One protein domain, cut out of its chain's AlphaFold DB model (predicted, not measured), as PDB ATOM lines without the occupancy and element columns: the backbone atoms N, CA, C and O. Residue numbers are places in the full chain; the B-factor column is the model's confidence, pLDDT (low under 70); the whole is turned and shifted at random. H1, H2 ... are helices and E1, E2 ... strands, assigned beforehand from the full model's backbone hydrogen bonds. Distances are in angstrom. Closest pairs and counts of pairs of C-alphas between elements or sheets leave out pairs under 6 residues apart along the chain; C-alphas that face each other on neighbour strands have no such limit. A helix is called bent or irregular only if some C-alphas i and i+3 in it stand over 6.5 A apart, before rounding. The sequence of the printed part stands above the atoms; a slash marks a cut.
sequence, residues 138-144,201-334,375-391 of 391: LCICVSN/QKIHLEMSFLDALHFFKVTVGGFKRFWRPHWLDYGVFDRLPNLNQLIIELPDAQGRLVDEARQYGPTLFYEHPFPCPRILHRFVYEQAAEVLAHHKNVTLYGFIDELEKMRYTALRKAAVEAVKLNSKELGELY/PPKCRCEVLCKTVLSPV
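AT A GLANCE: This is residues 138 to 144, 201 to 334 and 375 to 391 of the 391 residues of an uncharacterized protein of Clathrospora elynae (UniProt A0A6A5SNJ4). A small parallel sheet of four strands, E1 to E4, has a row of three helices, H1, H4 and H5, side by side and running the same way, of which H4 and H5 only graze the sheet. The link of residues 250 to 276 and H7 lie towards one end of the body, and at the other end residues 325 to 334, with H6, stick out. The 158 printed residues run E1 E2 H1 H2 H3 E3 H4 E4 H5 H6 H7, a mixed class of seven named helices and four named strands. The whole is compact, with a radius of gyration of the C-alphas of 16.8 A, and elongated, spanning 55 by 33 by 32 A.

IN THESE COORDINATES: The sheet holds E1, residues 138 to 142, E2, residues 201 to 206 and 16.8 A long, E3, residues 245 to 249, and E4, residues 298 to 301. E1 begins at C-alpha 138, at (-20.251, -39.690, -41.238). H4 is residues 277 to 291, 21.2 A, and H5 is residues 306 to 322, 24.2 A, ending at C-alpha 322, at (-38.342, -37.507, -16.949). The shorter helices are H1, residues 209 to 215, H2, 220 to 226, H3, 234 to 239, H6, 327 to 334, and H7, 384 to 388, which ends at C-alpha 388, at (-53.288, -29.126, -45.970). H2 is irregular: C-alphas 221 and 224 are 8.3 A apart.

HOW THE PARTS SIT: The sheet runs E1 E2 E3 E4, with E1 and E4 as edge strands. N 140 and O 202 of E1 and E2 are 2.9 A apart, N 247 and O 203 of E3 and E2 2.8 A, and N 299 and O 246 of E4 and E3 2.8 A, within hydrogen-bond range. E2, H1 H2 H3, E3 and E3, H4, E4 are strand-helix-strand units, parallel neighbour strands with helices between; the second has a right-handed crossover. H4 grazes the sheet with residues 285 to 289, H5 with 309 to 316. H4 and H5 touch at a shallow tilt of 21 degrees, closest at the C-alphas of Ala 289 and Arg 316, 4.6 A. H4 touches H1 with residues 280 to 284 alone, closest at the C-alphas of Leu 213 and Val 284, 5.9 A. H2 and H1 are near each other. H3 and H1 are close but not clearly touching, as are H7 and H4. Every O i to N i+4 pair is within range in H1, H4, H5, H6 and H7; H2 has 0 of 3 and H3 0 of 2, against 3 of 4 and 3 of 3 O i to N i+3 pairs.

THE WHOLE: The C-alphas of Tyr 334 and Val 391, the two farthest apart, are 58.9 A apart. Residues 145 to 200 and 335 to 374 are not printed, with gaps of 18.0 A and 44.4 A between C-alphas. The link E3 to H4 is long. Confidence is under 70 at residues 272 to 274, 324 to 334 and 390 to 391.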
ATOM      1  N   LEU A 138     -19.567 -38.885 -40.226       87.19
ATOM      2  CA  LEU A 138     -20.251 -39.690 -41.238       87.19
ATOM      3  C   LEU A 138     -21.765 -39.469 -41.128       87.19
ATOM      4  O   LEU A 138     -22.358 -39.673 -40.069       87.19
ATOM      5  N   CYS A 139     -22.378 -39.063 -42.238       87.06
ATOM      6  CA  CYS A 139     -23.799 -38.754 -42.341       87.06
ATOM      7  C   CYS A 139     -24.482 -39.746 -43.279       87.06
ATOM      8  O   CYS A 139     -24.015 -39.938 -44.403       87.06
ATOM      9  N   ILE A 140     -25.597 -40.319 -42.836       89.94
ATOM     10  CA  ILE A 140     -26.442 -41.214 -43.628       89.94
ATOM     11  C   ILE A 140     -27.779 -40.525 -43.882       89.94
ATOM     12  O   ILE A 140     -28.413 -40.065 -42.941       89.94
ATOM     13  N   CYS A 141     -28.209 -40.478 -45.141       89.69
ATOM     14  CA  CYS A 141     -29.535 -40.002 -45.537       89.69
ATOM     15  C   CYS A 141     -30.295 -41.176 -46.152       89.69
ATOM     16  O   CYS A 141     -29.829 -41.751 -47.141       89.69
ATOM     17  N   VAL A 142     -31.421 -41.568 -45.564       91.38
ATOM     18  CA  VAL A 142     -32.176 -42.761 -45.963       91.38
ATOM     19  C   VAL A 142     -33.672 -42.495 -45.916       91.38
ATOM     20  O   VAL A 142     -34.175 -41.894 -44.978       91.38
ATOM     21  N   SER A 143     -34.377 -43.009 -46.923       89.69
ATOM     22  CA  SER A 143     -35.803 -42.736 -47.122       89.69
ATOM     23  C   SER A 143     -36.751 -43.771 -46.495       89.69
ATOM     24  O   SER A 143     -37.929 -43.789 -46.832       89.69
ATOM     25  N   ASN A 144     -36.223 -44.744 -45.741       89.25
ATOM     26  CA  ASN A 144     -37.001 -45.684 -44.927       89.25
ATOM     27  C   ASN A 144     -36.085 -46.473 -43.963       89.25
ATOM     28  O   ASN A 144     -34.870 -46.572 -44.201       89.25
ATOM     29  N   GLN A 201     -22.211 -40.385 -37.328       90.62
ATOM     30  CA  GLN A 201     -22.473 -39.254 -36.439       90.62
ATOM     31  C   GLN A 201     -23.810 -38.580 -36.704       90.62
ATOM     32  O   GLN A 201     -24.355 -37.937 -35.807       90.62
ATOM     33  N   LYS A 202     -24.332 -38.699 -37.927       90.81
ATOM     34  CA  LYS A 202     -25.578 -38.052 -38.333       90.81
ATOM     35  C   LYS A 202     -26.450 -39.017 -39.107       90.81
ATOM     36  O   LYS A 202     -25.970 -39.697 -40.015       90.81
ATOM     37  N   ILE A 203     -27.732 -39.050 -38.774       93.06
ATOM     38  CA  ILE A 203     -28.732 -39.779 -39.551       93.06
ATOM     39  C   ILE A 203     -29.837 -38.803 -39.917       93.06
ATOM     40  O   ILE A 203     -30.394 -38.151 -39.041       93.06
ATOM     41  N   HIS A 204     -30.137 -38.733 -41.207       93.50
ATOM     42  CA  HIS A 204     -31.361 -38.166 -41.738       93.50
ATOM     43  C   HIS A 204     -32.258 -39.317 -42.203       93.50
ATOM     44  O   HIS A 204     -31.863 -40.092 -43.079       93.50
ATOM     45  N   LEU A 205     -33.417 -39.462 -41.567       94.75
ATOM     46  CA  LEU A 205     -34.357 -40.552 -41.792       94.75
ATOM     47  C   LEU A 205     -35.722 -39.996 -42.203       94.75
ATOM     48  O   LEU A 205     -36.388 -39.345 -41.403       94.75
ATOM     49  N   GLU A 206     -36.145 -40.325 -43.418       93.94
ATOM     50  CA  GLU A 206     -37.510 -40.107 -43.905       93.94
ATOM     51  C   GLU A 206     -38.262 -41.444 -43.849       93.94
ATOM     52  O   GLU A 206     -37.658 -42.514 -44.004       93.94
ATOM     53  N   MET A 207     -39.569 -41.412 -43.592       92.88
ATOM     54  CA  MET A 207     -40.381 -42.621 -43.416       92.88
ATOM     55  C   MET A 207     -41.802 -42.428 -43.936       92.88
ATOM     56  O   MET A 207     -42.352 -41.333 -43.885       92.88
ATOM     57  N   SER A 208     -42.429 -43.522 -44.372       92.88
ATOM     58  CA  SER A 208     -43.882 -43.569 -44.550       92.88
ATOM     59  C   SER A 208     -44.600 -43.614 -43.191       92.88
ATOM     60  O   SER A 208     -43.984 -43.887 -42.157       92.88
ATOM     61  N   PHE A 209     -45.919 -43.391 -43.174       93.19
ATOM     62  CA  PHE A 209     -46.722 -43.514 -41.949       93.19
ATOM     63  C   PHE A 209     -46.588 -44.893 -41.309       93.19
ATOM     64  O   PHE A 209     -46.338 -44.994 -40.110       93.19
ATOM     65  N   LEU A 210     -46.705 -45.949 -42.111       92.75
ATOM     66  CA  LEU A 210     -46.604 -47.313 -41.616       92.75
ATOM     67  C   LEU A 210     -45.202 -47.610 -41.071       92.75
ATOM     68  O   LEU A 210     -45.074 -48.148 -39.970       92.75
ATOM     69  N   ASP A 211     -44.159 -47.205 -41.801       92.94
ATOM     70  CA  ASP A 211     -42.774 -47.369 -41.358       92.94
ATOM     71  C   ASP A 211     -42.523 -46.665 -40.027       92.94
ATOM     72  O   ASP A 211     -41.929 -47.262 -39.134       92.94
ATOM     73  N   ALA A 212     -43.014 -45.435 -39.860       94.69
ATOM     74  CA  ALA A 212     -42.853 -44.676 -38.627       94.69
ATOM     75  C   ALA A 212     -43.580 -45.334 -37.440       94.69
ATOM     76  O   ALA A 212     -42.997 -45.463 -36.361       94.69
ATOM     77  N   LEU A 213     -44.818 -45.809 -37.635       94.44
ATOM     78  CA  LEU A 213     -45.581 -46.511 -36.592       94.44
ATOM     79  C   LEU A 213     -44.849 -47.769 -36.098       94.44
ATOM     80  O   LEU A 213     -44.810 -48.034 -34.893       94.44
ATOM     81  N   HIS A 214     -44.238 -48.533 -37.006       93.69
ATOM     82  CA  HIS A 214     -43.431 -49.693 -36.629       93.69
ATOM     83  C   HIS A 214     -42.081 -49.304 -36.023       93.69
ATOM     84  O   HIS A 214     -41.699 -49.866 -34.999       93.69
ATOM     85  N   PHE A 215     -41.368 -48.353 -36.631       95.12
ATOM     86  CA  PHE A 215     -40.024 -47.950 -36.221       95.12
ATOM     87  C   PHE A 215     -40.000 -47.434 -34.784       95.12
ATOM     88  O   PHE A 215     -39.120 -47.818 -34.013       95.12
ATOM     89  N   PHE A 216     -40.995 -46.623 -34.407       95.44
ATOM     90  CA  PHE A 216     -41.149 -46.100 -33.047       95.44
ATOM     91  C   PHE A 216     -41.889 -47.040 -32.094       95.44
ATOM     92  O   PHE A 216     -42.010 -46.715 -30.918       95.44
ATOM     93  N   LYS A 217     -42.345 -48.211 -32.558       94.31
ATOM     94  CA  LYS A 217     -43.137 -49.167 -31.767       94.31
ATOM     95  C   LYS A 217     -44.379 -48.523 -31.145       94.31
ATOM     96  O   LYS A 217     -44.608 -48.607 -29.941       94.31
ATOM     97  N   VAL A 218     -45.213 -47.903 -31.977       93.94
ATOM     98  CA  VAL A 218     -46.487 -47.331 -31.523       93.94
ATOM     99  C   VAL A 218     -47.412 -48.443 -31.021       93.94
ATOM    100  O   VAL A 218     -47.603 -49.465 -31.687       93.94
ATOM    101  N   THR A 219     -47.988 -48.249 -29.834       92.81
ATOM    102  CA  THR A 219     -48.886 -49.211 -29.166       92.81
ATOM    103  C   THR A 219     -50.368 -48.836 -29.269       92.81
ATOM    104  O   THR A 219     -51.233 -49.696 -29.086       92.81
ATOM    105  N   VAL A 220     -50.664 -47.578 -29.607       90.75
ATOM    106  CA  VAL A 220     -52.017 -47.008 -29.688       90.75
ATOM    107  C   VAL A 220     -52.937 -47.854 -30.580       90.75
ATOM    108  O   VAL A 220     -52.519 -48.374 -31.615       90.75
ATOM    109  N   GLY A 221     -54.200 -48.031 -30.172       86.19
ATOM    110  CA  GLY A 221     -55.198 -48.765 -30.963       86.19
ATOM    111  C   GLY A 221     -54.889 -50.254 -31.154       86.19
ATOM    112  O   GLY A 221     -55.324 -50.870 -32.132       86.19
ATOM    113  N   GLY A 222     -54.056 -50.829 -30.281       88.06
ATOM    114  CA  GLY A 222     -53.583 -52.203 -30.414       88.06
ATOM    115  C   GLY A 222     -52.682 -52.405 -31.632       88.06
ATOM    116  O   GLY A 222     -52.656 -53.506 -32.179       88.06
ATOM    117  N   PHE A 223     -51.961 -51.371 -32.088       90.31
ATOM    118  CA  PHE A 223     -51.052 -51.486 -33.236       90.31
ATOM    119  C   PHE A 223     -49.904 -52.482 -32.986       90.31
ATOM    120  O   PHE A 223     -49.378 -53.085 -33.921       90.31
ATOM    121  N   LYS A 224     -49.589 -52.744 -31.711       90.62
ATOM    122  CA  LYS A 224     -48.598 -53.732 -31.262       90.62
ATOM    123  C   LYS A 224     -48.742 -55.110 -31.918       90.62
ATOM    124  O   LYS A 224     -47.734 -55.739 -32.223       90.62
ATOM    125  N   ARG A 225     -49.970 -55.565 -32.195       89.19
ATOM    126  CA  ARG A 225     -50.230 -56.870 -32.836       89.19
ATOM    127  C   ARG A 225     -49.690 -56.979 -34.266       89.19
ATOM    128  O   ARG A 225     -49.508 -58.080 -34.769       89.19
ATOM    129  N   PHE A 226     -49.454 -55.842 -34.921       88.81
ATOM    130  CA  PHE A 226     -48.936 -55.783 -36.286       88.81
ATOM    131  C   PHE A 226     -47.410 -55.649 -36.326       88.81
ATOM    132  O   PHE A 226     -46.827 -55.655 -37.409       88.81
ATOM    133  N   TRP A 227     -46.738 -55.516 -35.175       86.75
ATOM    134  CA  TRP A 227     -45.283 -55.414 -35.137       86.75
ATOM    135  C   TRP A 227     -44.624 -56.655 -35.729       86.75
ATOM    136  O   TRP A 227     -45.005 -57.792 -35.454       86.75
ATOM    137  N   ARG A 228     -43.583 -56.427 -36.528       80.56
ATOM    138  CA  ARG A 228     -42.812 -57.503 -37.140       80.56
ATOM    139  C   ARG A 228     -41.537 -57.758 -36.337       80.56
ATOM    140  O   ARG A 228     -40.781 -56.811 -36.128       80.56
ATOM    141  N   PRO A 229     -41.222 -59.019 -35.987       75.94
ATOM    142  CA  PRO A 229     -40.024 -59.356 -35.210       75.94
ATOM    143  C   PRO A 229     -38.688 -58.948 -35.851       75.94
ATOM    144  O   PRO A 229     -37.689 -58.812 -35.156       75.94
ATOM    145  N   HIS A 230     -38.644 -58.779 -37.177       75.69
ATOM    146  CA  HIS A 230     -37.404 -58.526 -37.926       75.69
ATOM    147  C   HIS A 230     -37.298 -57.110 -38.497       75.69
ATOM    148  O   HIS A 230     -36.423 -56.843 -39.320       75.69
ATOM    149  N   TRP A 231     -38.209 -56.212 -38.123       78.69
ATOM    150  CA  TRP A 231     -38.111 -54.821 -38.546       78.69
ATOM    151  C   TRP A 231     -37.116 -54.061 -37.678       78.69
ATOM    152  O   TRP A 231     -37.033 -54.277 -36.472       78.69
ATOM    153  N   LEU A 232     -36.340 -53.187 -38.321       86.44
ATOM    154  CA  LEU A 232     -35.456 -52.277 -37.611       86.44
ATOM    155  C   LEU A 232     -36.307 -51.291 -36.813       86.44
ATOM    156  O   LEU A 232     -37.222 -50.685 -37.369       86.44
ATOM    157  N   ASP A 233     -35.967 -51.115 -35.547       92.75
ATOM    158  CA  ASP A 233     -36.575 -50.137 -34.657       92.75
ATOM    159  C   ASP A 233     -35.561 -49.053 -34.262       92.75
ATOM    160  O   ASP A 233     -34.383 -49.082 -34.646       92.75
ATOM    161  N   TYR A 234     -36.024 -48.087 -33.470       93.69
ATOM    162  CA  TYR A 234     -35.187 -47.022 -32.916       93.69
ATOM    163  C   TYR A 234     -34.008 -47.530 -32.063       93.69
ATOM    164  O   TYR A 234     -33.030 -46.801 -31.901       93.69
ATOM    165  N   GLY A 235     -34.033 -48.778 -31.575       92.06
ATOM    166  CA  GLY A 235     -32.954 -49.371 -30.776       92.06
ATOM    167  C   GLY A 235     -31.636 -49.506 -31.546       92.06
ATOM    168  O   GLY A 235     -30.569 -49.671 -30.955       92.06
ATOM    169  N   VAL A 236     -31.662 -49.366 -32.877       93.12
ATOM    170  CA  VAL A 236     -30.442 -49.244 -33.687       93.12
ATOM    171  C   VAL A 236     -29.561 -48.072 -33.249       93.12
ATOM    172  O   VAL A 236     -28.339 -48.167 -33.350       93.12
ATOM    173  N   PHE A 237     -30.149 -46.986 -32.739       94.56
ATOM    174  CA  PHE A 237     -29.407 -45.793 -32.340       94.56
ATOM    175  C   PHE A 237     -28.511 -46.035 -31.122       94.56
ATOM    176  O   PHE A 237     -27.488 -45.364 -30.974       94.56
ATOM    177  N   ASP A 238     -28.813 -47.036 -30.292       90.44
ATOM    178  CA  ASP A 238     -27.957 -47.409 -29.164       90.44
ATOM    179  C   ASP A 238     -26.657 -48.090 -29.582       90.44
ATOM    180  O   ASP A 238     -25.648 -47.986 -28.879       90.44
ATOM    181  N   ARG A 239     -26.640 -48.685 -30.777       92.38
ATOM    182  CA  ARG A 239     -25.447 -49.296 -31.380       92.38
ATOM    183  C   ARG A 239     -24.531 -48.272 -32.053       92.38
ATOM    184  O   ARG A 239     -23.509 -48.636 -32.627       92.38
ATOM    185  N   LEU A 240     -24.884 -46.987 -32.013       93.75
ATOM    186  CA  LEU A 240     -24.156 -45.913 -32.681       93.75
ATOM    187  C   LEU A 240     -23.559 -44.965 -31.629       93.75
ATOM    188  O   LEU A 240     -24.165 -43.947 -31.294       93.75
ATOM    189  N   PRO A 241     -22.365 -45.272 -31.086       91.06
ATOM    190  CA  PRO A 241     -21.804 -44.548 -29.944       91.06
ATOM    191  C   PRO A 241     -21.446 -43.093 -30.274       91.06
ATOM    192  O   PRO A 241     -21.452 -42.249 -29.385       91.06
ATOM    193  N   ASN A 242     -21.155 -42.795 -31.542       90.25
ATOM    194  CA  ASN A 242     -20.781 -41.457 -32.002       90.25
ATOM    195  C   ASN A 242     -21.952 -40.683 -32.627       90.25
ATOM    196  O   ASN A 242     -21.729 -39.631 -33.227       90.25
ATOM    197  N   LEU A 243     -23.182 -41.199 -32.524       92.06
ATOM    198  CA  LEU A 243     -24.364 -40.557 -33.083       92.06
ATOM    199  C   LEU A 243     -24.658 -39.251 -32.343       92.06
ATOM    200  O   LEU A 243     -25.163 -39.240 -31.221       92.06
ATOM    201  N   ASN A 244     -24.360 -38.146 -33.012       89.88
ATOM    202  CA  ASN A 244     -24.468 -36.805 -32.468       89.88
ATOM    203  C   ASN A 244     -25.757 -36.113 -32.885       89.88
ATOM    204  O   ASN A 244     -26.241 -35.285 -32.122       89.88
ATOM    205  N   GLN A 245     -26.292 -36.407 -34.074       91.44
ATOM    206  CA  GLN A 245     -27.483 -35.747 -34.604       91.44
ATOM    207  C   GLN A 245     -28.438 -36.739 -35.266       91.44
ATOM    208  O   GLN A 245     -28.045 -37.528 -36.129       91.44
ATOM    209  N   LEU A 246     -29.709 -36.640 -34.894       94.81
ATOM    210  CA  LEU A 246     -30.816 -37.342 -35.524       94.81
ATOM    211  C   LEU A 246     -31.745 -36.317 -36.156       94.81
ATOM    212  O   LEU A 246     -32.307 -35.477 -35.460       94.81
ATOM    213  N   ILE A 247     -31.898 -36.396 -37.469       95.25
ATOM    214  CA  ILE A 247     -32.894 -35.649 -38.220       95.25
ATOM    215  C   ILE A 247     -33.929 -36.657 -38.690       95.25
ATOM    216  O   ILE A 247     -33.593 -37.626 -39.368       95.25
ATOM    217  N   ILE A 248     -35.177 -36.448 -38.304       96.38
ATOM    218  CA  ILE A 248     -36.282 -37.319 -38.669       96.38
ATOM    219  C   ILE A 248     -37.312 -36.463 -39.390       96.38
ATOM    220  O   ILE A 248     -37.736 -35.432 -38.875       96.38
ATOM    221  N   GLU A 249     -37.702 -36.882 -40.582       95.56
ATOM    222  CA  GLU A 249     -38.792 -36.259 -41.320       95.56
ATOM    223  C   GLU A 249     -40.065 -37.064 -41.073       95.56
ATOM    224  O   GLU A 249     -40.101 -38.281 -41.290       95.56
ATOM    225  N   LEU A 250     -41.096 -36.400 -40.543       94.19
ATOM    226  CA  LEU A 250     -42.405 -37.014 -40.400       94.19
ATOM    227  C   LEU A 250     -42.969 -37.353 -41.786       94.19
ATOM    228  O   LEU A 250     -42.708 -36.628 -42.745       94.19
ATOM    229  N   PRO A 251     -43.766 -38.428 -41.892       92.44
ATOM    230  CA  PRO A 251     -44.370 -38.828 -43.155       92.44
ATOM    231  C   PRO A 251     -45.129 -37.677 -43.816       92.44
ATOM    232  O   PRO A 251     -45.891 -36.990 -43.140       92.44
ATOM    233  N   ASP A 252     -44.959 -37.493 -45.122       86.94
ATOM    234  CA  ASP A 252     -45.601 -36.403 -45.861       86.94
ATOM    235  C   ASP A 252     -47.134 -36.449 -45.705       86.94
ATOM    236  O   ASP A 252     -47.802 -37.397 -46.127       86.94
ATOM    237  N   ALA A 253     -47.688 -35.419 -45.061       83.25
ATOM    238  CA  ALA A 253     -49.121 -35.290 -44.826       83.25
ATOM    239  C   ALA A 253     -49.859 -34.664 -46.019       83.25
ATOM    240  O   ALA A 253     -51.078 -34.805 -46.118       83.25
ATOM    241  N   GLN A 254     -49.135 -33.971 -46.899       79.38
ATOM    242  CA  GLN A 254     -49.627 -33.306 -48.103       79.38
ATOM    243  C   GLN A 254     -49.574 -34.235 -49.328       79.38
ATOM    244  O   GLN A 254     -50.235 -33.978 -50.335       79.38
ATOM    245  N   GLY A 255     -48.804 -35.319 -49.234       78.25
ATOM    246  CA  GLY A 255     -48.666 -36.343 -50.257       78.25
ATOM    247  C   GLY A 255     -49.895 -37.240 -50.434       78.25
ATOM    248  O   GLY A 255     -51.004 -36.990 -49.955       78.25
ATOM    249  N   ARG A 256     -49.704 -38.344 -51.163       76.69
ATOM    250  CA  ARG A 256     -50.776 -39.309 -51.438       76.69
ATOM    251  C   ARG A 256     -51.059 -40.171 -50.202       76.69
ATOM    252  O   ARG A 256     -50.373 -41.160 -49.968       76.69
ATOM    253  N   LEU A 257     -52.115 -39.830 -49.465       85.06
ATOM    254  CA  LEU A 257     -52.598 -40.567 -48.288       85.06
ATOM    255  C   LEU A 257     -53.418 -41.800 -48.691       85.06
ATOM    256  O   LEU A 257     -54.643 -41.818 -48.584       85.06
ATOM    257  N   VAL A 258     -52.741 -42.812 -49.228       84.88
ATOM    258  CA  VAL A 258     -53.358 -44.075 -49.643       84.88
ATOM    259  C   VAL A 258     -52.531 -45.226 -49.095       84.88
ATOM    260  O   VAL A 258     -51.304 -45.204 -49.174       84.88
ATOM    261  N   ASP A 259     -53.216 -46.227 -48.554       86.62
ATOM    262  CA  ASP A 259     -52.602 -47.467 -48.092       86.62
ATOM    263  C   ASP A 259     -51.936 -48.231 -49.251       86.62
ATOM    264  O   ASP A 259     -52.442 -48.271 -50.378       86.62
ATOM    265  N   GLU A 260     -50.793 -48.867 -48.993       85.81
ATOM    266  CA  GLU A 260     -50.124 -49.657 -50.027       85.81
ATOM    267  C   GLU A 260     -50.858 -50.988 -50.245       85.81
ATOM    268  O   GLU A 260     -51.239 -51.674 -49.297       85.81
ATOM    269  N   ALA A 261     -50.980 -51.427 -51.504       82.19
ATOM    270  CA  ALA A 261     -51.736 -52.633 -51.875       82.19
ATOM    271  C   ALA A 261     -51.259 -53.938 -51.197       82.19
ATOM    272  O   ALA A 261     -51.971 -54.939 -51.208       82.19
ATOM    273  N   ARG A 262     -50.037 -53.959 -50.651       83.19
ATOM    274  CA  ARG A 262     -49.447 -55.101 -49.932       83.19
ATOM    275  C   ARG A 262     -48.897 -54.692 -48.568       83.19
ATOM    276  O   ARG A 262     -47.927 -55.289 -48.094       83.19
ATOM    277  N   GLN A 263     -49.469 -53.656 -47.959       86.38
ATOM    278  CA  GLN A 263     -49.048 -53.268 -46.626       86.38
ATOM    279  C   GLN A 263     -49.372 -54.368 -45.622       86.38
ATOM    280  O   GLN A 263     -50.427 -54.996 -45.673       86.38
ATOM    281  N   TYR A 264     -48.448 -54.605 -44.698       81.62
ATOM    282  CA  TYR A 264     -48.700 -55.512 -43.589       81.62
ATOM    283  C   TYR A 264     -48.960 -54.655 -42.366       81.62
ATOM    284  O   TYR A 264     -48.032 -54.116 -41.771       81.62
ATOM    285  N   GLY A 265     -50.232 -54.515 -42.040       86.19
ATOM    286  CA  GLY A 265     -50.715 -53.630 -40.999       86.19
ATOM    287  C   GLY A 265     -52.200 -53.361 -41.206       86.19
ATOM    288  O   GLY A 265     -52.781 -53.834 -42.189       86.19
ATOM    289  N   PRO A 266     -52.827 -52.624 -40.286       89.88
ATOM    290  CA  PRO A 266     -54.193 -52.191 -40.479       89.88
ATOM    291  C   PRO A 266     -54.249 -51.147 -41.600       89.88
ATOM    292  O   PRO A 266     -53.257 -50.487 -41.904       89.88
ATOM    293  N   THR A 267     -55.425 -50.969 -42.189       90.06
ATOM    294  CA  THR A 267     -55.745 -49.804 -43.021       90.06
ATOM    295  C   THR A 267     -55.522 -48.532 -42.198       90.06
ATOM    296  O   THR A 267     -56.057 -48.415 -41.091       90.06
ATOM    297  N   LEU A 268     -54.710 -47.600 -42.701       89.75
ATOM    298  CA  LEU A 268     -54.381 -46.353 -42.007       89.75
ATOM    299  C   LEU A 268     -55.281 -45.205 -42.452       89.75
ATOM    300  O   LEU A 268     -55.551 -44.300 -41.658       89.75
ATOM    301  N   PHE A 269     -55.781 -45.248 -43.689       87.81
ATOM    302  CA  PHE A 269     -56.571 -44.170 -44.265       87.81
ATOM    303  C   PHE A 269     -57.976 -44.644 -44.630       87.81
ATOM    304  O   PHE A 269     -58.169 -45.676 -45.266       87.81
ATOM    305  N   TYR A 270     -58.982 -43.857 -44.252       80.69
ATOM    306  CA  TYR A 270     -60.288 -43.967 -44.898       80.69
ATOM    307  C   TYR A 270     -60.180 -43.507 -46.353       80.69
ATOM    308  O   TYR A 270     -59.371 -42.630 -46.673       80.69
ATOM    309  N   GLU A 271     -61.044 -44.040 -47.218       72.50
ATOM    310  CA  GLU A 271     -61.214 -43.507 -48.568       72.50
ATOM    311  C   GLU A 271     -61.525 -41.998 -48.514       72.50
ATOM    312  O   GLU A 271     -62.113 -41.475 -47.554       72.50
ATOM    313  N   HIS A 272     -61.086 -41.269 -49.544       63.94
ATOM    314  CA  HIS A 272     -61.372 -39.841 -49.677       63.94
ATOM    315  C   HIS A 272     -62.888 -39.610 -49.501       63.94
ATOM    316  O   HIS A 272     -63.668 -40.323 -50.131       63.94
ATOM    317  N   PRO A 273     -63.342 -38.621 -48.700       63.38
ATOM    318  CA  PRO A 273     -62.618 -37.453 -48.196       63.38
ATOM    319  C   PRO A 273     -62.166 -37.468 -46.726       63.38
ATOM    320  O   PRO A 273     -61.860 -36.398 -46.199       63.38
ATOM    321  N   PHE A 274     -62.087 -38.621 -46.060       66.81
ATOM    322  CA  PHE A 274     -61.898 -38.666 -44.602       66.81
ATOM    323  C   PHE A 274     -60.480 -38.955 -44.048       66.81
ATOM    324  O   PHE A 274     -60.397 -39.233 -42.845       66.81
ATOM    325  N   PRO A 275     -59.354 -38.896 -44.803       75.06
ATOM    326  CA  PRO A 275     -58.054 -39.185 -44.207       75.06
ATOM    327  C   PRO A 275     -57.680 -38.117 -43.167       75.06
ATOM    328  O   PRO A 275     -57.833 -36.912 -43.382       75.06
ATOM    329  N   CYS A 276     -57.181 -38.572 -42.018       83.94
ATOM    330  CA  CYS A 276     -56.719 -37.721 -40.923       83.94
ATOM    331  C   CYS A 276     -55.220 -37.958 -40.690       83.94
ATOM    332  O   CYS A 276     -54.856 -38.691 -39.773       83.94
ATOM    333  N   PRO A 277     -54.319 -37.364 -41.488       88.25
ATOM    334  CA  PRO A 277     -52.883 -37.545 -41.279       88.25
ATOM    335  C   PRO A 277     -52.425 -36.963 -39.937       88.25
ATOM    336  O   PRO A 277     -51.491 -37.485 -39.336       88.25
ATOM    337  N   ARG A 278     -53.130 -35.946 -39.411       90.56
ATOM    338  CA  ARG A 278     -52.797 -35.320 -38.126       90.56
ATOM    339  C   ARG A 278     -52.797 -36.318 -36.987       90.56
ATOM    340  O   ARG A 278     -51.823 -36.369 -36.251       90.56
ATOM    341  N   ILE A 279     -53.834 -37.146 -36.855       90.69
ATOM    342  CA  ILE A 279     -53.889 -38.107 -35.747       90.69
ATOM    343  C   ILE A 279     -52.780 -39.163 -35.846       90.69
ATOM    344  O   ILE A 279     -52.203 -39.535 -34.829       90.69
ATOM    345  N   LEU A 280     -52.424 -39.581 -37.065       92.38
ATOM    346  CA  LEU A 280     -51.321 -40.509 -37.296       92.38
ATOM    347  C   LEU A 280     -49.967 -39.871 -36.961       92.38
ATOM    348  O   LEU A 280     -49.152 -40.503 -36.294       92.38
ATOM    349  N   HIS A 281     -49.744 -38.609 -37.351       93.88
ATOM    350  CA  HIS A 281     -48.580 -37.831 -36.909       93.88
ATOM    351  C   HIS A 281     -48.498 -37.769 -35.393       93.88
ATOM    352  O   HIS A 281     -47.415 -37.996 -34.864       93.88
ATOM    353  N   ARG A 282     -49.622 -37.531 -34.698       94.75
ATOM    354  CA  ARG A 282     -49.642 -37.509 -33.228       94.75
ATOM    355  C   ARG A 282     -49.134 -38.806 -32.637       94.75
ATOM    356  O   ARG A 282     -48.207 -38.768 -31.838       94.75
ATOM    357  N   PHE A 283     -49.661 -39.943 -33.084       94.88
ATOM    358  CA  PHE A 283     -49.207 -41.244 -32.587       94.88
ATOM    359  C   PHE A 283     -47.707 -41.458 -32.808       94.88
ATOM    360  O   PHE A 283     -47.023 -41.987 -31.935       94.88
ATOM    361  N   VAL A 284     -47.190 -41.020 -33.958       96.25
ATOM    362  CA  VAL A 284     -45.767 -41.119 -34.294       96.25
ATOM    363  C   VAL A 284     -44.919 -40.203 -33.414       96.25
ATOM    364  O   VAL A 284     -43.993 -40.683 -32.764       96.25
ATOM    365  N   TYR A 285     -45.197 -38.895 -33.381       96.38
ATOM    366  CA  TYR A 285     -44.325 -37.951 -32.685       96.38
ATOM    367  C   TYR A 285     -44.449 -38.060 -31.160       96.38
ATOM    368  O   TYR A 285     -43.479 -37.751 -30.473       96.38
ATOM    369  N   GLU A 286     -45.601 -38.478 -30.614       96.62
ATOM    370  CA  GLU A 286     -45.777 -38.713 -29.172       96.62
ATOM    371  C   GLU A 286     -44.855 -39.848 -28.723       96.62
ATOM    372  O   GLU A 286     -44.054 -39.666 -27.806       96.62
ATOM    373  N   GLN A 287     -44.870 -40.967 -29.453       96.50
ATOM    374  CA  GLN A 287     -43.967 -42.081 -29.183       96.50
ATOM    375  C   GLN A 287     -42.503 -41.702 -29.443       96.50
ATOM    376  O   GLN A 287     -41.625 -42.042 -28.655       96.50
ATOM    377  N   ALA A 288     -42.217 -40.958 -30.518       96.75
ATOM    378  CA  ALA A 288     -40.864 -40.495 -30.826       96.75
ATOM    379  C   ALA A 288     -40.309 -39.547 -29.747       96.75
ATOM    380  O   ALA A 288     -39.114 -39.596 -29.444       96.75
ATOM    381  N   ALA A 289     -41.150 -38.683 -29.168       96.56
ATOM    382  CA  ALA A 289     -40.755 -37.769 -28.102       96.56
ATOM    383  C   ALA A 289     -40.234 -38.533 -26.880       96.56
ATOM    384  O   ALA A 289     -39.172 -38.168 -26.369       96.56
ATOM    385  N   GLU A 290     -40.935 -39.604 -26.495       94.88
ATOM    386  CA  GLU A 290     -40.579 -40.516 -25.408       94.88
ATOM    387  C   GLU A 290     -39.315 -41.323 -25.732       94.88
ATOM    388  O   GLU A 290     -38.284 -41.148 -25.086       94.88
ATOM    389  N   VAL A 291     -39.343 -42.164 -26.773       94.75
ATOM    390  CA  VAL A 291     -38.270 -43.154 -27.001       94.75
ATOM    391  C   VAL A 291     -36.945 -42.513 -27.377       94.75
ATOM    392  O   VAL A 291     -35.880 -43.045 -27.077       94.75
ATOM    393  N   LEU A 292     -36.981 -41.346 -28.025       94.81
ATOM    394  CA  LEU A 292     -35.748 -40.679 -28.402       94.81
ATOM    395  C   LEU A 292     -35.175 -39.838 -27.254       94.81
ATOM    396  O   LEU A 292     -34.138 -39.225 -27.481       94.81
ATOM    397  N   ALA A 293     -35.838 -39.703 -26.095       93.25
ATOM    398  CA  ALA A 293     -35.522 -38.696 -25.065       93.25
ATOM    399  C   ALA A 293     -34.069 -38.752 -24.566       93.25
ATOM    400  O   ALA A 293     -33.474 -37.716 -24.280       93.25
ATOM    401  N   HIS A 294     -33.455 -39.937 -24.584       89.62
ATOM    402  CA  HIS A 294     -32.047 -40.150 -24.240       89.62
ATOM    403  C   HIS A 294     -31.045 -39.557 -25.256       89.62
ATOM    404  O   HIS A 294     -29.851 -39.450 -24.967       89.62
ATOM    405  N   HIS A 295     -31.493 -39.158 -26.451       90.31
ATOM    406  CA  HIS A 295     -30.655 -38.553 -27.488       90.31
ATOM    407  C   HIS A 295     -30.709 -37.018 -27.435       90.31
ATOM    408  O   HIS A 295     -31.782 -36.412 -27.475       90.31
ATOM    409  N   LYS A 296     -29.527 -36.384 -27.401       85.19
ATOM    410  CA  LYS A 296     -29.374 -34.937 -27.168       85.19
ATOM    411  C   LYS A 296     -29.839 -34.065 -28.339       85.19
ATOM    412  O   LYS A 296     -30.650 -33.170 -28.133       85.19
ATOM    413  N   ASN A 297     -29.353 -34.320 -29.558       90.56
ATOM    414  CA  ASN A 297     -29.661 -33.476 -30.719       90.56
ATOM    415  C   ASN A 297     -30.592 -34.213 -31.685       90.56
ATOM    416  O   ASN A 297     -30.158 -34.768 -32.697       90.56
ATOM    417  N   VAL A 298     -31.876 -34.237 -31.341       94.88
ATOM    418  CA  VAL A 298     -32.936 -34.773 -32.200       94.88
ATOM    419  C   VAL A 298     -33.719 -33.611 -32.787       94.88
ATOM    420  O   VAL A 298     -34.149 -32.718 -32.061       94.88
ATOM    421  N   THR A 299     -33.911 -33.627 -34.097       95.31
ATOM    422  CA  THR A 299     -34.754 -32.674 -34.808       95.31
ATOM    423  C   THR A 299     -35.791 -33.438 -35.610       95.31
ATOM    424  O   THR A 299     -35.444 -34.328 -36.385       95.31
ATOM    425  N   LEU A 300     -37.057 -33.096 -35.401       95.88
ATOM    426  CA  LEU A 300     -38.192 -33.659 -36.116       95.88
ATOM    427  C   LEU A 300     -38.748 -32.577 -37.053       95.88
ATOM    428  O   LEU A 300     -38.935 -31.440 -36.620       95.88
ATOM    429  N   TYR A 301     -38.967 -32.908 -38.324       94.31
ATOM    430  CA  TYR A 301     -39.516 -32.017 -39.355       94.31
ATOM    431  C   TYR A 301     -40.810 -32.590 -39.943       94.31
ATOM    432  O   TYR A 301     -41.197 -33.706 -39.610       94.31
ATOM    433  N   GLY A 302     -41.477 -31.830 -40.817       91.56
ATOM    434  CA  GLY A 302     -42.673 -32.299 -41.529       91.56
ATOM    435  C   GLY A 302     -43.965 -32.237 -40.710       91.56
ATOM    436  O   GLY A 302     -44.906 -32.973 -40.990       91.56
ATOM    437  N   PHE A 303     -44.033 -31.386 -39.679       93.44
ATOM    438  CA  PHE A 303     -45.285 -31.151 -38.957       93.44
ATOM    439  C   PHE A 303     -46.334 -30.513 -39.872       93.44
ATOM    440  O   PHE A 303     -46.014 -29.650 -40.687       93.44
ATOM    441  N   ILE A 304     -47.597 -30.901 -39.688       89.69
ATOM    442  CA  ILE A 304     -48.732 -30.341 -40.442       89.69
ATOM    443  C   ILE A 304     -48.912 -28.845 -40.177       89.69
ATOM    444  O   ILE A 304     -49.268 -28.099 -41.085       89.69
ATOM    445  N   ASP A 305     -48.692 -28.415 -38.936       89.94
ATOM    446  CA  ASP A 305     -48.820 -27.027 -38.510       89.94
ATOM    447  C   ASP A 305     -47.921 -26.738 -37.293       89.94
ATOM    448  O   ASP A 305     -47.336 -27.639 -36.681       89.94
ATOM    449  N   GLU A 306     -47.807 -25.458 -36.934       91.38
ATOM    450  CA  GLU A 306     -46.993 -25.027 -35.793       91.38
ATOM    451  C   GLU A 306     -47.576 -25.463 -34.437       91.38
ATOM    452  O   GLU A 306     -46.814 -25.633 -33.485       91.38
ATOM    453  N   LEU A 307     -48.888 -25.718 -34.323       92.12
ATOM    454  CA  LEU A 307     -49.485 -26.190 -33.066       92.12
ATOM    455  C   LEU A 307     -49.004 -27.608 -32.732       92.12
ATOM    456  O   LEU A 307     -48.608 -27.870 -31.594       92.12
ATOM    457  N   GLU A 308     -48.975 -28.507 -33.719       93.69
ATOM    458  CA  GLU A 308     -48.433 -29.862 -33.556       93.69
ATOM    459  C   GLU A 308     -46.936 -29.830 -33.214       93.69
ATOM    460  O   GLU A 308     -46.480 -30.559 -32.330       93.69
ATOM    461  N   LYS A 309     -46.172 -28.928 -33.840       95.81
ATOM    462  CA  LYS A 309     -44.745 -28.733 -33.541       95.81
ATOM    463  C   LYS A 309     -44.505 -28.234 -32.114       95.81
ATOM    464  O   LYS A 309     -43.622 -28.751 -31.421       95.81
ATOM    465  N   MET A 310     -45.293 -27.269 -31.636       96.31
ATOM    466  CA  MET A 310     -45.227 -26.815 -30.240       96.31
ATOM    467  C   MET A 310     -45.583 -27.943 -29.271       96.31
ATOM    468  O   MET A 310     -44.890 -28.134 -28.269       96.31
ATOM    469  N   ARG A 311     -46.620 -28.729 -29.584       96.19
ATOM    470  CA  ARG A 311     -47.024 -29.883 -28.775       96.19
ATOM    471  C   ARG A 311     -45.912 -30.924 -28.681       96.19
ATOM    472  O   ARG A 311     -45.587 -31.349 -27.574       96.19
ATOM    473  N   TYR A 312     -45.301 -31.298 -29.805       96.81
ATOM    474  CA  TYR A 312     -44.136 -32.184 -29.810       96.81
ATOM    475  C   TYR A 312     -43.002 -31.623 -28.949       96.81
ATOM    476  O   TYR A 312     -42.447 -32.342 -28.125       96.81
ATOM    477  N   THR A 313     -42.689 -30.333 -29.091       96.88
ATOM    478  CA  THR A 313     -41.617 -29.681 -28.325       96.88
ATOM    479  C   THR A 313     -41.875 -29.755 -26.816       96.88
ATOM    480  O   THR A 313     -40.962 -30.065 -26.051       96.88
ATOM    481  N   ALA A 314     -43.119 -29.533 -26.382       97.31
ATOM    482  CA  ALA A 314     -43.511 -29.645 -24.978       97.31
ATOM    483  C   ALA A 314     -43.392 -31.087 -24.455       97.31
ATOM    484  O   ALA A 314     -42.775 -31.311 -23.415       97.31
ATOM    485  N   LEU A 315     -43.914 -32.067 -25.203       96.75
ATOM    486  CA  LEU A 315     -43.811 -33.491 -24.861       96.75
ATOM    487  C   LEU A 315     -42.359 -33.949 -24.781       96.75
ATOM    488  O   LEU A 315     -41.964 -34.639 -23.846       96.75
ATOM    489  N   ARG A 316     -41.549 -33.523 -25.750       95.12
ATOM    490  CA  ARG A 316     -40.133 -33.842 -25.810       95.12
ATOM    491  C   ARG A 316     -39.386 -33.286 -24.608       95.12
ATOM    492  O   ARG A 316     -38.583 -33.999 -24.017       95.12
ATOM    493  N   LYS A 317     -39.651 -32.031 -24.242       94.94
ATOM    494  CA  LYS A 317     -39.059 -31.409 -23.056       94.94
ATOM    495  C   LYS A 317     -39.417 -32.190 -21.789       94.94
ATOM    496  O   LYS A 317     -38.514 -32.532 -21.034       94.94
ATOM    497  N   ALA A 318     -40.693 -32.535 -21.611       95.25
ATOM    498  CA  ALA A 318     -41.153 -33.325 -20.471       95.25
ATOM    499  C   ALA A 318     -40.503 -34.723 -20.427       95.25
ATOM    500  O   ALA A 318     -40.034 -35.146 -19.376       95.25
ATOM    501  N   ALA A 319     -40.404 -35.415 -21.566       94.00
ATOM    502  CA  ALA A 319     -39.761 -36.727 -21.648       94.00
ATOM    503  C   ALA A 319     -38.255 -36.661 -21.338       94.00
ATOM    504  O   ALA A 319     -37.739 -37.496 -20.602       94.00
ATOM    505  N   VAL A 320     -37.546 -35.644 -21.843       92.00
ATOM    506  CA  VAL A 320     -36.125 -35.413 -21.522       92.00
ATOM    507  C   VAL A 320     -35.933 -35.116 -20.033       92.00
ATOM    508  O   VAL A 320     -34.956 -35.571 -19.444       92.00
ATOM    509  N   GLU A 321     -36.847 -34.367 -19.413       90.12
ATOM    510  CA  GLU A 321     -36.828 -34.102 -17.971       90.12
ATOM    511  C   GLU A 321     -37.105 -35.369 -17.148       90.12
ATOM    512  O   GLU A 321     -36.410 -35.591 -16.161       90.12
ATOM    513  N   ALA A 322     -38.034 -36.224 -17.587       88.31
ATOM    514  CA  ALA A 322     -38.342 -37.507 -16.949       88.31
ATOM    515  C   ALA A 322     -37.199 -38.532 -17.067       88.31
ATOM    516  O   ALA A 322     -36.998 -39.348 -16.175       88.31
ATOM    517  N   VAL A 323     -36.421 -38.465 -18.148       82.62
ATOM    518  CA  VAL A 323     -35.262 -39.331 -18.409       82.62
ATOM    519  C   VAL A 323     -34.029 -38.968 -17.573       82.62
ATOM    520  O   VAL A 323     -33.046 -39.705 -17.608       82.62
ATOM    521  N   LYS A 324     -34.050 -37.882 -16.786       63.94
ATOM    522  CA  LYS A 324     -32.946 -37.492 -15.888       63.94
ATOM    523  C   LYS A 324     -32.758 -38.450 -14.693       63.94
ATOM    524  O   LYS A 324     -32.614 -37.991 -13.568       63.94
ATOM    525  N   LEU A 325     -32.681 -39.755 -14.945       55.72
ATOM    526  CA  LEU A 325     -31.834 -40.644 -14.167       55.72
ATOM    527  C   LEU A 325     -30.395 -40.168 -14.361       55.72
ATOM    528  O   LEU A 325     -29.860 -40.114 -15.474       55.72
ATOM    529  N   ASN A 326     -29.806 -39.711 -13.268       53.72
ATOM    530  CA  ASN A 326     -28.486 -39.117 -13.241       53.72
ATOM    531  C   ASN A 326     -27.462 -40.182 -13.672       53.72
ATOM    532  O   ASN A 326     -27.569 -41.339 -13.277       53.72
ATOM    533  N   SER A 327     -26.413 -39.835 -14.425       52.81
ATOM    534  CA  SER A 327     -25.339 -40.804 -14.740       52.81
ATOM    535  C   SER A 327     -24.683 -41.388 -13.479       52.81
ATOM    536  O   SER A 327     -24.070 -42.447 -13.536       52.81
ATOM    537  N   LYS A 328     -24.838 -40.684 -12.350       51.28
ATOM    538  CA  LYS A 328     -24.502 -41.133 -11.002       51.28
ATOM    539  C   LYS A 328     -25.461 -42.214 -10.472       51.28
ATOM    540  O   LYS A 328     -24.979 -43.212  -9.976       51.28
ATOM    541  N   GLU A 329     -26.771 -42.066 -10.667       56.28
ATOM    542  CA  GLU A 329     -27.794 -43.058 -10.281       56.28
ATOM    543  C   GLU A 329     -27.705 -44.322 -11.149       56.28
ATOM    544  O   GLU A 329     -27.887 -45.430 -10.661       56.28
ATOM    545  N   LEU A 330     -27.357 -44.172 -12.435       55.66
ATOM    546  CA  LEU A 330     -27.056 -45.312 -13.304       55.66
ATOM    547  C   LEU A 330     -25.772 -46.027 -12.852       55.66
ATOM    548  O   LEU A 330     -25.709 -47.247 -12.892       55.66
ATOM    549  N   GLY A 331     -24.755 -45.267 -12.433       52.00
ATOM    550  CA  GLY A 331     -23.512 -45.801 -11.870       52.00
ATOM    551  C   GLY A 331     -23.733 -46.547 -10.555       52.00
ATOM    552  O   GLY A 331     -23.221 -47.646 -10.413       52.00
ATOM    553  N   GLU A 332     -24.556 -46.002  -9.657       55.56
ATOM    554  CA  GLU A 332     -24.961 -46.632  -8.392       55.56
ATOM    555  C   GLU A 332     -25.723 -47.951  -8.646       55.56
ATOM    556  O   GLU A 332     -25.415 -48.960  -8.019       55.56
ATOM    557  N   LEU A 333     -26.604 -48.005  -9.657       54.09
ATOM    558  CA  LEU A 333     -27.293 -49.239 -10.078       54.09
ATOM    559  C   LEU A 333     -26.340 -50.345 -10.567       54.09
ATOM    560  O   LEU A 333     -26.617 -51.523 -10.377       54.09
ATOM    561  N   TYR A 334     -25.224 -49.980 -11.204       54.09
ATOM    562  CA  TYR A 334     -24.223 -50.942 -11.686       54.09
ATOM    563  C   TYR A 334     -23.096 -51.220 -10.675       54.09
ATOM    564  O   TYR A 334     -22.397 -52.221 -10.824       54.09
ATOM    565  N   PRO A 375     -59.172 -47.735 -39.626       87.19
ATOM    566  CA  PRO A 375     -58.394 -46.493 -39.610       87.19
ATOM    567  C   PRO A 375     -58.991 -45.463 -38.627       87.19
ATOM    568  O   PRO A 375     -60.199 -45.466 -38.383       87.19
ATOM    569  N   PRO A 376     -58.181 -44.567 -38.038       85.94
ATOM    570  CA  PRO A 376     -58.679 -43.604 -37.064       85.94
ATOM    571  C   PRO A 376     -59.551 -42.530 -37.730       85.94
ATOM    572  O   PRO A 376     -59.177 -41.909 -38.727       85.94
ATOM    573  N   LYS A 377     -60.726 -42.265 -37.148       82.75
ATOM    574  CA  LYS A 377     -61.646 -41.223 -37.640       82.75
ATOM    575  C   LYS A 377     -61.076 -39.826 -37.395       82.75
ATOM    576  O   LYS A 377     -60.555 -39.541 -36.316       82.75
ATOM    577  N   CYS A 378     -61.243 -38.925 -38.364       80.75
ATOM    578  CA  CYS A 378     -60.898 -37.516 -38.190       80.75
ATOM    579  C   CYS A 378     -61.804 -36.877 -37.127       80.75
ATOM    580  O   CYS A 378     -63.010 -36.763 -37.325       80.75
ATOM    581  N   ARG A 379     -61.220 -36.460 -35.999       80.81
ATOM    582  CA  ARG A 379     -61.895 -35.697 -34.929       80.81
ATOM    583  C   ARG A 379     -61.222 -34.345 -34.685       80.81
ATOM    584  O   ARG A 379     -61.246 -33.824 -33.578       80.81
ATOM    585  N   CYS A 380     -60.526 -33.832 -35.696       80.75
ATOM    586  CA  CYS A 380     -59.863 -32.541 -35.593       80.75
ATOM    587  C   CYS A 380     -60.907 -31.424 -35.624       80.75
ATOM    588  O   CYS A 380     -61.827 -31.487 -36.432       80.75
ATOM    589  N   GLU A 381     -60.723 -30.406 -34.781       81.19
ATOM    590  CA  GLU A 381     -61.575 -29.210 -34.742       81.19
ATOM    591  C   GLU A 381     -61.650 -28.531 -36.116       81.19
ATOM    592  O   GLU A 381     -62.729 -28.216 -36.611       81.19
ATOM    593  N   VAL A 382     -60.496 -28.422 -36.781       79.19
ATOM    594  CA  VAL A 382     -60.387 -28.059 -38.194       79.19
ATOM    595  C   VAL A 382     -60.069 -29.318 -38.997       79.19
ATOM    596  O   VAL A 382     -59.095 -30.018 -38.694       79.19
ATOM    597  N   LEU A 383     -60.874 -29.603 -40.025       72.38
ATOM    598  CA  LEU A 383     -60.664 -30.748 -40.912       72.38
ATOM    599  C   LEU A 383     -59.253 -30.707 -41.507       72.38
ATOM    600  O   LEU A 383     -58.834 -29.701 -42.067       72.38
ATOM    601  N   CYS A 384     -58.518 -31.820 -41.450       78.19
ATOM    602  CA  CYS A 384     -57.138 -31.852 -41.952       78.19
ATOM    603  C   CYS A 384     -57.041 -31.406 -43.421       78.19
ATOM    604  O   CYS A 384     -56.106 -30.702 -43.786       78.19
ATOM    605  N   LYS A 385     -58.049 -31.729 -44.243       73.81
ATOM    606  CA  LYS A 385     -58.127 -31.289 -45.644       73.81
ATOM    607  C   LYS A 385     -58.047 -29.764 -45.805       73.81
ATOM    608  O   LYS A 385     -57.411 -29.305 -46.743       73.81
ATOM    609  N   THR A 386     -58.671 -28.983 -44.921       70.88
ATOM    610  CA  THR A 386     -58.674 -27.512 -45.038       70.88
ATOM    611  C   THR A 386     -57.356 -26.886 -44.594       70.88
ATOM    612  O   THR A 386     -57.050 -25.775 -44.997       70.88
ATOM    613  N   VAL A 387     -56.568 -27.594 -43.778       75.81
ATOM    614  CA  VAL A 387     -55.241 -27.141 -43.326       75.81
ATOM    615  C   VAL A 387     -54.163 -27.475 -44.354       75.81
ATOM    616  O   VAL A 387     -53.261 -26.681 -44.583       75.81
ATOM    617  N   LEU A 388     -54.265 -28.646 -44.986       74.19
ATOM    618  CA  LEU A 388     -53.288 -29.126 -45.970       74.19
ATOM    619  C   LEU A 388     -53.449 -28.468 -47.344       74.19
ATOM    620  O   LEU A 388     -52.511 -28.447 -48.136       74.19
ATOM    621  N   SER A 389     -54.637 -27.949 -47.643       70.69
ATOM    622  CA  SER A 389     -54.933 -27.208 -48.869       70.69
ATOM    623  C   SER A 389     -55.702 -25.933 -48.518       70.69
ATOM    624  O   SER A 389     -56.919 -25.890 -48.722       70.69
ATOM    625  N   PRO A 390     -55.032 -24.922 -47.932       60.38
ATOM    626  CA  PRO A 390     -55.644 -23.615 -47.751       60.38
ATOM    627  C   PRO A 390     -55.920 -23.038 -49.144       60.38
ATOM    628  O   PRO A 390     -55.025 -23.017 -49.989       60.38
ATOM    629  N   VAL A 391     -57.180 -22.678 -49.400       50.16
ATOM    630  CA  VAL A 391     -57.621 -22.063 -50.666       50.16
ATOM    631  C   VAL A 391     -56.986 -20.693 -50.839       50.16
ATOM    632  O   VAL A 391     -56.946 -19.952 -49.829       50.16
TER     633      VAL A 391